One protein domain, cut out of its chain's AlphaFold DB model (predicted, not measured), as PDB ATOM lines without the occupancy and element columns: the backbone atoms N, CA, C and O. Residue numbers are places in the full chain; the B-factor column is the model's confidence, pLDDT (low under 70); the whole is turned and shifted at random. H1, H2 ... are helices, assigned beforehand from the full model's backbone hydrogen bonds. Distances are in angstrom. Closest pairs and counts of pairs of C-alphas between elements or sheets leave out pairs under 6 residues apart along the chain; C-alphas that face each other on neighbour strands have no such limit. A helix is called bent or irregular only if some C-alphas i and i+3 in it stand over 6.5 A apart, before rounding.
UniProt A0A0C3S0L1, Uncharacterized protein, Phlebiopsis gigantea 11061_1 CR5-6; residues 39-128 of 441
ATOM      1  N   ILE A  39     218.830 208.929 249.930       97.31
ATOM      2  CA  ILE A  39     219.272 209.607 248.709       97.31
ATOM      3  C   ILE A  39     219.536 208.616 247.562       97.31
ATOM      4  O   ILE A  39     219.266 208.934 246.404       97.31
ATOM      5  N   ARG A  40     220.065 207.421 247.869       95.25
ATOM      6  CA  ARG A  40     220.360 206.365 246.880       95.25
ATOM      7  C   ARG A  40     219.135 205.556 246.463       95.25
ATOM      8  O   ARG A  40     219.185 204.860 245.448       95.25
ATOM      9  N   ASP A  41     218.081 205.584 247.267       95.38
ATOM     10  CA  ASP A  41     216.889 204.777 247.064       95.38
ATOM     11  C   ASP A  41     216.060 205.292 245.881       95.38
ATOM     12  O   ASP A  41     215.219 206.177 246.014       95.38
ATOM     13  N   LYS A  42     216.277 204.687 244.710       91.62
ATOM     14  CA  LYS A  42     215.552 205.008 243.470       91.62
ATOM     15  C   LYS A  42     214.072 204.623 243.497       91.62
ATOM     16  O   LYS A  42     213.353 204.955 242.560       91.62
ATOM     17  N   THR A  43     213.623 203.875 244.507       95.06
ATOM     18  CA  THR A  43     212.202 203.527 244.649       95.06
ATOM     19  C   THR A  43     211.401 204.650 245.298       95.06
ATOM     20  O   THR A  43     210.184 204.704 245.133       95.06
ATOM     21  N   ARG A  44     212.085 205.563 245.998       96.31
ATOM     22  CA  ARG A  44     211.484 206.719 246.646       96.31
ATOM     23  C   ARG A  44     211.195 207.812 245.621       96.31
ATOM     24  O   ARG A  44     212.031 208.120 244.775       96.31
ATOM     25  N   SER A  45     210.022 208.427 245.722       96.25
ATOM     26  CA  SER A  45     209.705 209.598 244.906       96.25
ATOM     27  C   SER A  45     210.570 210.805 245.289       96.25
ATOM     28  O   SER A  45     211.116 210.906 246.394       96.25
ATOM     29  N   GLU A  46     210.682 211.763 244.374       92.75
ATOM     30  CA  GLU A  46     211.383 213.023 244.625       92.75
ATOM     31  C   GLU A  46     210.795 213.778 245.827       92.75
ATOM     32  O   GLU A  46     211.535 214.214 246.710       92.75
ATOM     33  N   GLU A  47     209.464 213.851 245.924       95.94
ATOM     34  CA  GLU A  47     208.757 214.510 247.028       95.94
ATOM     35  C   GLU A  47     209.042 213.843 248.381       95.94
ATOM     36  O   GLU A  47     209.342 214.518 249.369       95.94
ATOM     37  N   GLU A  48     209.022 212.509 248.431       96.88
ATOM     38  CA  GLU A  48     209.367 211.754 249.638       96.88
ATOM     39  C   GLU A  48     210.835 211.942 250.027       96.88
ATOM     40  O   GLU A  48     211.151 212.004 251.218       96.88
ATOM     41  N   THR A  49     211.734 212.057 249.047       97.00
ATOM     42  CA  THR A  49     213.153 212.337 249.291       97.00
ATOM     43  C   THR A  49     213.322 213.712 249.934       97.00
ATOM     44  O   THR A  49     213.921 213.799 251.006       97.00
ATOM     45  N   MET A  50     212.727 214.770 249.364       97.44
ATOM     46  CA  MET A  50     212.765 216.122 249.947       97.44
ATOM     47  C   MET A  50     212.189 216.148 251.361       97.44
ATOM     48  O   MET A  50     212.816 216.664 252.289       97.44
ATOM     49  N   LYS A  51     210.995 215.567 251.537       97.75
ATOM     50  CA  LYS A  51     210.300 215.522 252.826       97.75
ATOM     51  C   LYS A  51     211.150 214.824 253.880       97.75
ATOM     52  O   LYS A  51     211.235 215.302 255.008       97.75
ATOM     53  N   TYR A  52     211.802 213.725 253.509       98.00
ATOM     54  CA  TYR A  52     212.678 212.990 254.406       98.00
ATOM     55  C   TYR A  52     213.927 213.780 254.794       98.00
ATOM     56  O   TYR A  52     214.252 213.841 255.975       98.00
ATOM     57  N   LEU A  53     214.606 214.411 253.828       97.50
ATOM     58  CA  LEU A  53     215.798 215.224 254.091       97.50
ATOM     59  C   LEU A  53     215.482 216.392 255.029       97.50
ATOM     60  O   LEU A  53     216.181 216.592 256.019       97.50
ATOM     61  N   ARG A  54     214.382 217.110 254.768       98.06
ATOM     62  CA  ARG A  54     213.921 218.215 255.618       98.06
ATOM     63  C   ARG A  54     213.535 217.738 257.017       98.06
ATOM     64  O   ARG A  54     213.911 218.374 257.996       98.06
ATOM     65  N   ALA A  55     212.829 216.610 257.126       97.75
ATOM     66  CA  ALA A  55     212.465 216.033 258.420       97.75
ATOM     67  C   ALA A  55     213.700 215.589 259.221       97.75
ATOM     68  O   ALA A  55     213.774 215.849 260.417       97.75
ATOM     69  N   ALA A  56     214.682 214.962 258.568       97.50
ATOM     70  CA  ALA A  56     215.926 214.553 259.212       97.50
ATOM     71  C   ALA A  56     216.741 215.765 259.694       97.50
ATOM     72  O   ALA A  56     217.186 215.777 260.838       97.50
ATOM     73  N   HIS A  57     216.864 216.807 258.866       97.38
ATOM     74  CA  HIS A  57     217.549 218.048 259.232       97.38
ATOM     75  C   HIS A  57     216.849 218.801 260.370       97.38
ATOM     76  O   HIS A  57     217.511 219.346 261.246       97.38
ATOM     77  N   ALA A  58     215.513 218.804 260.402       97.25
ATOM     78  CA  ALA A  58     214.757 219.408 261.499       97.25
ATOM     79  C   ALA A  58     215.018 218.719 262.853       97.25
ATOM     80  O   ALA A  58     214.920 219.366 263.892       97.25
ATOM     81  N   VAL A  59     215.343 217.421 262.845       97.56
ATOM     82  CA  VAL A  59     215.700 216.658 264.052       97.56
ATOM     83  C   VAL A  59     217.177 216.836 264.419       97.56
ATOM     84  O   VAL A  59     217.495 216.997 265.594       97.56
ATOM     85  N   ASP A  60     218.077 216.800 263.435       97.56
ATOM     86  CA  ASP A  60     219.528 216.926 263.620       97.56
ATOM     87  C   ASP A  60     220.131 217.735 262.457       97.56
ATOM     88  O   ASP A  60     220.436 217.149 261.415       97.56
ATOM     89  N   PRO A  61     220.340 219.059 262.599       96.88
ATOM     90  CA  PRO A  61     220.918 219.876 261.531       96.88
ATOM     91  C   PRO A  61     222.298 219.381 261.078       96.88
ATOM     92  O   PRO A  61     222.596 219.355 259.887       96.88
ATOM     93  N   ALA A  62     223.111 218.836 261.990       95.81
ATOM     94  CA  ALA A  62     224.442 218.326 261.662       95.81
ATOM     95  C   ALA A  62     224.416 217.064 260.776       95.81
ATOM     96  O   ALA A  62     225.464 216.630 260.279       95.81
ATOM     97  N   CYS A  63     223.247 216.449 260.553       96.75
ATOM     98  CA  CYS A  63     223.132 215.241 259.744       96.75
ATOM     99  C   CYS A  63     223.519 215.456 258.271       96.75
ATOM    100  O   CYS A  63     224.035 214.523 257.652       96.75
ATOM    101  N   ILE A  64     223.358 216.670 257.723       96.81
ATOM    102  CA  ILE A  64     223.715 216.982 256.325       96.81
ATOM    103  C   ILE A  64     225.230 217.095 256.109       96.81
ATOM    104  O   ILE A  64     225.706 216.921 254.986       96.81
ATOM    105  N   GLY A  65     225.993 217.330 257.182       95.31
ATOM    106  CA  GLY A  65     227.455 217.411 257.156       95.31
ATOM    107  C   GLY A  65     228.174 216.138 257.604       95.31
ATOM    108  O   GLY A  65     229.389 216.025 257.427       95.31
ATOM    109  N   ARG A  66     227.452 215.160 258.167       95.81
ATOM    110  CA  ARG A  66     228.045 213.938 258.728       95.81
ATOM    111  C   ARG A  66     228.464 212.963 257.613       95.81
ATOM    112  O   ARG A  66     227.601 212.498 256.868       95.81
ATOM    113  N   PRO A  67     229.757 212.608 257.489       94.88
ATOM    114  CA  PRO A  67     230.196 211.626 256.503       94.88
ATOM    115  C   PRO A  67     229.753 210.201 256.880       94.88
ATOM    116  O   PRO A  67     229.595 209.880 258.061       94.88
ATOM    117  N   ASP A  68     229.576 209.336 255.880       94.25
ATOM    118  CA  ASP A  68     229.363 207.901 256.085       94.25
ATOM    119  C   ASP A  68     230.674 207.161 256.421       94.25
ATOM    120  O   ASP A  68     231.735 207.756 256.614       94.25
ATOM    121  N   ASN A  69     230.624 205.827 256.493       93.31
ATOM    122  CA  ASN A  69     231.810 204.998 256.734       93.31
ATOM    123  C   ASN A  69     232.848 205.040 255.598       93.31
ATOM    124  O   ASN A  69     233.952 204.537 255.793       93.31
ATOM    125  N   THR A  70     232.510 205.609 254.440       86.94
ATOM    126  CA  THR A  70     233.431 205.834 253.316       86.94
ATOM    127  C   THR A  70     233.971 207.263 253.275       86.94
ATOM    128  O   THR A  70     234.774 207.589 252.406       86.94
ATOM    129  N   GLY A  71     233.561 208.120 254.216       91.25
ATOM    130  CA  GLY A  71     233.926 209.533 254.224       91.25
ATOM    131  C   GLY A  71     233.030 210.407 253.342       91.25
ATOM    132  O   GLY A  71     233.260 211.612 253.270       91.25
ATOM    133  N   MET A  72     232.002 209.846 252.693       89.12
ATOM    134  CA  MET A  72     231.112 210.614 251.824       89.12
ATOM    135  C   MET A  72     230.035 211.322 252.634       89.12
ATOM    136  O   MET A  72     229.323 210.706 253.424       89.12
ATOM    137  N   ARG A  73     229.872 212.626 252.417       94.69
ATOM    138  CA  ARG A  73     228.749 213.398 252.968       94.69
ATOM    139  C   ARG A  73     227.473 213.170 252.139       94.69
ATOM    140  O   ARG A  73     227.583 212.821 250.961       94.69
ATOM    141  N   PRO A  74     226.272 213.409 252.696       96.94
ATOM    142  CA  PRO A  74     225.004 213.287 251.974       96.94
ATOM    143  C   PRO A  74     224.988 213.984 250.608       96.94
ATOM    144  O   PRO A  74     224.517 213.396 249.640       96.94
ATOM    145  N   ILE A  75     225.580 215.181 250.490       94.81
ATOM    146  CA  ILE A  75     225.649 215.917 249.217       94.81
ATOM    147  C   ILE A  75     226.462 215.177 248.147       94.81
ATOM    148  O   ILE A  75     226.056 215.117 246.991       94.81
ATOM    149  N   MET A  76     227.573 214.541 248.534       89.31
ATOM    150  CA  MET A  76     228.396 213.738 247.624       89.31
ATOM    151  C   MET A  76     227.632 212.499 247.169       89.31
ATOM    152  O   MET A  76     227.711 212.114 246.007       89.31
ATOM    153  N   VAL A  77     226.857 211.891 248.072       94.12
ATOM    154  CA  VAL A  77     226.000 210.755 247.729       94.12
ATOM    155  C   VAL A  77     224.859 211.167 246.803       94.12
ATOM    156  O   VAL A  77     224.556 210.413 245.886       94.12
ATOM    157  N   ALA A  78     224.268 212.348 246.988       93.75
ATOM    158  CA  ALA A  78     223.220 212.872 246.106       93.75
ATOM    159  C   ALA A  78     223.735 213.109 244.691       93.75
ATOM    160  O   ALA A  78     223.091 212.706 243.725       93.75
ATOM    161  N   ILE A  79     224.937 213.673 244.589       85.00
ATOM    162  CA  ILE A  79     225.620 213.879 243.315       85.00
ATOM    163  C   ILE A  79     225.967 212.530 242.692       85.00
ATOM    164  O   ILE A  79     225.571 212.277 241.569       85.00
ATOM    165  N   ALA A  80     226.601 211.606 243.417       84.06
ATOM    166  CA  ALA A  80     226.934 210.285 242.881       84.06
ATOM    167  C   ALA A  80     225.699 209.452 242.469       84.06
ATOM    168  O   ALA A  80     225.800 208.595 241.592       84.06
ATOM    169  N   ALA A  81     224.545 209.681 243.104       88.62
ATOM    170  CA  ALA A  81     223.293 208.978 242.825       88.62
ATOM    171  C   ALA A  81     222.458 209.597 241.691       88.62
ATOM    172  O   ALA A  81     221.447 208.999 241.325       88.62
ATOM    173  N   ASP A  82     222.865 210.747 241.142       83.25
ATOM    174  CA  ASP A  82     222.071 211.521 240.177       83.25
ATOM    175  C   ASP A  82     220.701 211.949 240.720       83.25
ATOM    176  O   ASP A  82     219.668 211.843 240.064       83.25
ATOM    177  N   ASN A  83     220.688 212.402 241.977       90.31
ATOM    178  CA  ASN A  83     219.482 212.834 242.677       90.31
ATOM    179  C   ASN A  83     219.482 214.361 242.841       90.31
ATOM    180  O   ASN A  83     219.791 214.890 243.913       90.31
ATOM    181  N   LEU A  84     219.155 215.073 241.756       85.94
ATOM    182  CA  LEU A  84     219.141 216.542 241.709       85.94
ATOM    183  C   LEU A  84     218.240 217.150 242.793       85.94
ATOM    184  O   LEU A  84     218.606 218.129 243.443       85.94
ATOM    185  N   THR A  85     217.095 216.527 243.045       90.38
ATOM    186  CA  THR A  85     216.153 216.947 244.083       90.38
ATOM    187  C   THR A  85     216.789 216.904 245.477       90.38
ATOM    188  O   THR A  85     216.655 217.855 246.254       90.38
ATOM    189  N   ALA A  86     217.552 215.853 245.789       95.00
ATOM    190  CA  ALA A  86     218.320 215.785 247.028       95.00
ATOM    191  C   ALA A  86     219.437 216.839 247.083       95.00
ATOM    192  O   ALA A  86     219.616 217.459 248.130       95.00
ATOM    193  N   VAL A  87     220.153 217.080 245.976       91.19
ATOM    194  CA  VAL A  87     221.193 218.124 245.893       91.19
ATOM    195  C   VAL A  87     220.611 219.495 246.231       91.19
ATOM    196  O   VAL A  87     221.101 220.154 247.146       91.19
ATOM    197  N   ASN A  88     219.531 219.891 245.556       87.56
ATOM    198  CA  ASN A  88     218.880 221.183 245.767       87.56
ATOM    199  C   ASN A  88     218.373 221.333 247.203       87.56
ATOM    200  O   ASN A  88     218.599 222.362 247.833       87.56
ATOM    201  N   THR A  89     217.759 220.280 247.750       95.25
ATOM    202  CA  THR A  89     217.256 220.296 249.130       95.25
ATOM    203  C   THR A  89     218.391 220.449 250.142       95.25
ATOM    204  O   THR A  89     218.271 221.216 251.088       95.25
ATOM    205  N   LEU A  90     219.511 219.744 249.961       94.94
ATOM    206  CA  LEU A  90     220.664 219.845 250.862       94.94
ATOM    207  C   LEU A  90     221.323 221.232 250.805       94.94
ATOM    208  O   LEU A  90     221.729 221.749 251.842       94.94
ATOM    209  N   VAL A  91     221.402 221.842 249.618       90.44
ATOM    210  CA  VAL A  91     221.903 223.217 249.432       90.44
ATOM    211  C   VAL A  91     220.975 224.237 250.092       90.44
ATOM    212  O   VAL A  91     221.456 225.134 250.779       90.44
ATOM    213  N   GLU A  92     219.659 224.081 249.930       90.94
ATOM    214  CA  GLU A  92     218.650 224.925 250.580       90.94
ATOM    215  C   GLU A  92     218.772 224.860 252.109       90.94
ATOM    216  O   GLU A  92     218.819 225.894 252.771       90.94
ATOM    217  N   LEU A  93     218.885 223.650 252.668       94.69
ATOM    218  CA  LEU A  93     219.029 223.442 254.111       94.69
ATOM    219  C   LEU A  93     220.321 224.063 254.665       94.69
ATOM    220  O   LEU A  93     220.305 224.641 255.747       94.69
ATOM    221  N   ALA A  94     221.413 224.004 253.902       94.00
ATOM    222  CA  ALA A  94     222.704 224.580 254.274       94.00
ATOM    223  C   ALA A  94     222.804 226.103 254.061       94.00
ATOM    224  O   ALA A  94     223.804 226.706 254.450       94.00
ATOM    225  N   ALA A  95     221.825 226.745 253.412       88.19
ATOM    226  CA  ALA A  95     221.965 228.118 252.920       88.19
ATOM    227  C   ALA A  95     222.258 229.143 254.028       88.19
ATOM    228  O   ALA A  95     223.077 230.040 253.829       88.19
ATOM    229  N   ALA A  96     221.624 229.001 255.195       89.50
ATOM    230  CA  ALA A  96     221.827 229.913 256.321       89.50
ATOM    231  C   ALA A  96     223.247 229.808 256.908       89.50
ATOM    232  O   ALA A  96     223.894 230.828 257.143       89.50
ATOM    233  N   GLU A  97     223.749 228.587 257.089       89.50
ATOM    234  CA  GLU A  97     225.100 228.314 257.598       89.50
ATOM    235  C   GLU A  97     226.170 228.742 256.580       89.50
ATOM    236  O   GLU A  97     227.139 229.413 256.934       89.50
ATOM    237  N   MET A  98     225.948 228.482 255.286       84.44
ATOM    238  CA  MET A  98     226.822 228.974 254.214       84.44
ATOM    239  C   MET A  98     226.872 230.505 254.154       84.44
ATOM    240  O   MET A  98     227.939 231.078 253.936       84.44
ATOM    241  N   ALA A  99     225.747 231.192 254.387       80.69
ATOM    242  CA  ALA A  99     225.709 232.653 254.465       80.69
ATOM    243  C   ALA A  99     226.470 233.202 255.685       80.69
ATOM    244  O   ALA A  99     226.993 234.316 255.629       80.69
ATOM    245  N   ALA A 100     226.580 232.417 256.760       91.75
ATOM    246  CA  ALA A 100     227.420 232.718 257.917       91.75
ATOM    247  C   ALA A 100     228.915 232.406 257.685       91.75
ATOM    248  O   ALA A 100     229.739 232.662 258.562       91.75
ATOM    249  N   GLY A 101     229.281 231.894 256.503       86.81
ATOM    250  CA  GLY A 101     230.652 231.523 256.150       86.81
ATOM    251  C   GLY A 101     231.057 230.117 256.594       86.81
ATOM    252  O   GLY A 101     232.237 229.777 256.510       86.81
ATOM    253  N   GLU A 102     230.114 229.297 257.060       90.69
ATOM    254  CA  GLU A 102     230.368 227.895 257.386       90.69
ATOM    255  C   GLU A 102     230.291 227.009 256.131       90.69
ATOM    256  O   GLU A 102     229.660 227.348 255.132       90.69
ATOM    257  N   ASP A 103     230.933 225.839 256.176       89.00
ATOM    258  CA  ASP A 103     230.888 224.845 255.095       89.00
ATOM    259  C   ASP A 103     230.283 223.515 255.585       89.00
ATOM    260  O   ASP A 103     230.969 222.485 255.689       89.00
ATOM    261  N   PRO A 104     228.980 223.503 255.916       88.00
ATOM    262  CA  PRO A 104     228.327 222.317 256.466       88.00
ATOM    263  C   PRO A 104     228.283 221.163 255.464       88.00
ATOM    264  O   PRO A 104     228.350 219.992 255.840       88.00
ATOM    265  N   LEU A 105     228.276 221.468 254.168       89.50
ATOM    266  CA  LEU A 105     228.294 220.474 253.099       89.50
ATOM    267  C   LEU A 105     229.708 219.974 252.765       89.50
ATOM    268  O   LEU A 105     229.847 218.973 252.061       89.50
ATOM    269  N   GLY A 106     230.753 220.602 253.312       84.56
ATOM    270  CA  GLY A 106     232.143 220.214 253.079       84.56
ATOM    271  C   GLY A 106     232.586 220.484 251.646       84.56
ATOM    272  O   GLY A 106     233.454 219.784 251.140       84.56
ATOM    273  N   LEU A 107     231.953 221.438 250.968       79.50
ATOM    274  CA  LEU A 107     232.200 221.794 249.577       79.50
ATOM    275  C   LEU A 107     233.562 222.468 249.378       79.50
ATOM    276  O   LEU A 107     234.120 222.377 248.288       79.50
ATOM    277  N   GLN A 108     234.115 223.098 250.411       75.19
ATOM    278  CA  GLN A 108     235.377 223.836 250.383       75.19
ATOM    279  C   GLN A 108     236.554 223.061 250.986       75.19
ATOM    280  O   GLN A 108     237.700 223.430 250.749       75.19
ATOM    281  N   MET A 109     236.313 221.983 251.737       72.75
ATOM    282  CA  MET A 109     237.380 221.212 252.386       72.75
ATOM    283  C   MET A 109     238.134 220.316 251.388       72.75
ATOM    284  O   MET A 109     237.559 219.324 250.955       72.75
ATOM    285  N   PRO A 110     239.406 220.582 251.036       69.94
ATOM    286  CA  PRO A 110     240.146 219.748 250.091       69.94
ATOM    287  C   PRO A 110     240.263 218.293 250.570       69.94
ATOM    288  O   PRO A 110     240.538 218.021 251.740       69.94
ATOM    289  N   ASN A 111     240.067 217.347 249.654       68.12
ATOM    290  CA  ASN A 111     240.300 215.926 249.885       68.12
ATOM    291  C   ASN A 111     241.814 215.613 249.914       68.12
ATOM    292  O   ASN A 111     242.663 216.495 249.774       68.12
ATOM    293  N   ALA A 112     242.175 214.333 250.061       69.56
ATOM    294  CA  ALA A 112     243.575 213.886 250.067       69.56
ATOM    295  C   ALA A 112     244.358 214.232 248.780       69.56
ATOM    296  O   ALA A 112     245.586 214.199 248.782       69.56
ATOM    297  N   HIS A 113     243.660 214.582 247.699       64.25
ATOM    298  CA  HIS A 113     244.218 215.017 246.420       64.25
ATOM    299  C   HIS A 113     244.237 216.545 246.261       64.25
ATOM    300  O   HIS A 113     244.473 217.029 245.161       64.25
ATOM    301  N   GLN A 114     243.996 217.305 247.335       62.81
ATOM    302  CA  GLN A 114     243.869 218.768 247.322       62.81
ATOM    303  C   GLN A 114     242.692 219.299 246.479       62.81
ATOM    304  O   GLN A 114     242.583 220.505 246.270       62.81
ATOM    305  N   GLU A 115     241.772 218.436 246.042       61.53
ATOM    306  CA  GLU A 115     240.545 218.846 245.356       61.53
ATOM    307  C   GLU A 115     239.431 219.044 246.384       61.53
ATOM    308  O   GLU A 115     239.117 218.140 247.160       61.53
ATOM    309  N   THR A 116     238.794 220.214 246.403       70.69
ATOM    310  CA  THR A 116     237.593 220.405 247.224       70.69
ATOM    311  C   THR A 116     236.452 219.539 246.681       70.69
ATOM    312  O   THR A 116     236.398 219.293 245.479       70.69
ATOM    313  N   PRO A 117     235.511 219.060 247.504       61.22
ATOM    314  CA  PRO A 117     234.336 218.350 247.031       61.22
ATOM    315  C   PRO A 117     233.533 219.149 246.021       61.22
ATOM    316  O   PRO A 117     232.993 218.550 245.107       61.22
ATOM    317  N   LEU A 118     233.509 220.482 246.099       57.94
ATOM    318  CA  LEU A 118     232.968 221.302 245.021       57.94
ATOM    319  C   LEU A 118     233.763 221.131 243.723       57.94
ATOM    320  O   LEU A 118     233.156 220.884 242.692       57.94
ATOM    321  N   ALA A 119     235.096 221.202 243.762       53.78
ATOM    322  CA  ALA A 119     235.943 220.997 242.586       53.78
ATOM    323  C   ALA A 119     235.820 219.569 242.020       53.78
ATOM    324  O   ALA A 119     235.653 219.395 240.815       53.78
ATOM    325  N   TYR A 120     235.818 218.554 242.887       57.44
ATOM    326  CA  TYR A 120     235.622 217.149 242.540       57.44
ATOM    327  C   TYR A 120     234.227 216.893 241.972       57.44
ATOM    328  O   TYR A 120     234.100 216.211 240.968       57.44
ATOM    329  N   ASN A 121     233.177 217.467 242.562       54.50
ATOM    330  CA  ASN A 121     231.810 217.322 242.073       54.50
ATOM    331  C   ASN A 121     231.599 218.100 240.777       54.50
ATOM    332  O   ASN A 121     230.989 217.568 239.868       54.50
ATOM    333  N   VAL A 122     232.142 219.311 240.636       52.66
ATOM    334  CA  VAL A 122     232.162 220.036 239.356       52.66
ATOM    335  C   VAL A 122     232.887 219.207 238.298       52.66
ATOM    336  O   VAL A 122     232.418 219.142 237.167       52.66
ATOM    337  N   ARG A 123     233.972 218.511 238.657       58.41
ATOM    338  CA  ARG A 123     234.664 217.565 237.776       58.41
ATOM    339  C   ARG A 123     233.814 216.328 237.460       58.41
ATOM    340  O   ARG A 123     233.682 215.997 236.292       58.41
ATOM    341  N   LEU A 124     233.160 215.705 238.439       50.06
ATOM    342  CA  LEU A 124     232.311 214.519 238.253       50.06
ATOM    343  C   LEU A 124     231.047 214.828 237.434       50.06
ATOM    344  O   LEU A 124     230.663 214.053 236.565       50.06
ATOM    345  N   LEU A 125     230.428 215.985 237.680       48.31
ATOM    346  CA  LEU A 125     229.299 216.529 236.922       48.31
ATOM    347  C   LEU A 125     229.717 216.922 235.492       48.31
ATOM    348  O   LEU A 125     228.888 216.900 234.591       48.31
ATOM    349  N   ARG A 126     230.997 217.265 235.277       47.22
ATOM    350  CA  ARG A 126     231.604 217.581 233.968       47.22
ATOM    351  C   ARG A 126     232.034 216.334 233.190       47.22
ATOM    352  O   ARG A 126     231.980 216.345 231.968       47.22
ATOM    353  N   GLU A 127     232.475 215.291 233.888       45.47
ATOM    354  CA  GLU A 127     232.938 214.015 233.323       45.47
ATOM    355  C   GLU A 127     231.791 213.008 233.126       45.47
ATOM    356  O   GLU A 127     231.931 212.055 232.360       45.47
ATOM    357  N   SER A 128     230.644 213.211 233.782       40.16
ATOM    358  CA  SER A 128     229.453 212.382 233.609       40.16
ATOM    359  C   SER A 128     228.477 213.030 232.613       40.16
ATOM    360  O   SER A 128     227.827 214.019 232.952       40.16
TER     361      SER A 128
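What this domain is: This is residues 39 to 128 of the 441 residues of an uncharacterized protein of Phlebiopsis gigantea 11061_1 CR5-6 (UniProt A0A0C3S0L1). Four helices stand in a zigzag, H1, H4, H3 and H5, each touching the next, with the kinked H4 between H1 and H3. The short H2 sits at the end of H1, and the long stretch of residues 100 to 116, with no named element, runs from the end of H4 to H5. The printed part has 90 residues with five named helices, H1 to H5 in order along the chain, and no named strand; the class is all helix. It is compact, with a radius of gyration of the C-alphas of 12.8 A, and its C-alphas span 35 by 32 by 24 A.

How they stand to each other: H1, residues 46 to 59, touches H2, residues 61 to 64, only at the corner, and only just, with 3 pairs of C-alphas within 8 A; residues 56 to 57 alone of H1 take part, and the closest C-alphas are those of His 57 and Cys 63, 6.3 A apart. H2 is close to but not clearly touching H3, residues 74 to 80; their closest C-alphas, those of Ile 64 and Pro 74, are 5.9 A apart. H3 and H4, residues 84 to 99, form a helical hairpin and run opposite ways at a steep tilt of 40 degrees. Residues 84 to 90 alone of H4 touch H3, and the closest C-alphas are those of Ala 78 and Val 87, 5.6 A apart. H1 and H4 touch and run the same way at a shallow tilt of 31 degrees; the closest C-alphas are those of Met 50 and Thr 89, 6.2 A apart. H5, residues 117 to 127, touches H3 and runs the same way at a shallow tilt of 18 degrees; the closest C-alphas are those of Ile 79 and Asn 121, 7.2 A apart. H5 is apart from H1, H2 and H4. The helix packing is mostly aligned, but only just, with 2 of 3 pairs at a shallow tilt. Every O i to N i+4 pair is within hydrogen-bond range in H1, H3 and H5; in H4 10 of 12 are, and H2 is too short for such a pair.

Where its parts are: H1 begins at C-alpha 46, (211.383, 213.023, 244.625), and measures 20.2 A from first to last C-alpha. H2 is irregular, but only just: C-alphas 61 and 64 are 6.6 A apart. H3 measures 9.8 A. H4 measures 21.6 A and is irregular, with C-alphas 93 and 96 7.4 A apart and a kink of 42 degrees near residue 93. H5 measures 14.4 A and ends at C-alpha 127, (232.938, 214.015, 233.323).

The domain as a whole: The two C-alphas farthest apart are those of Thr 43 and Ala 100, 35.5 A. The printed part has no cut, and the link from H4 to H5, 17 residues, is long. The mean pLDDT of the printed part is 84.8; residues 110 to 115 and 117 to 128 are under 70, and H5 has a mean of 53.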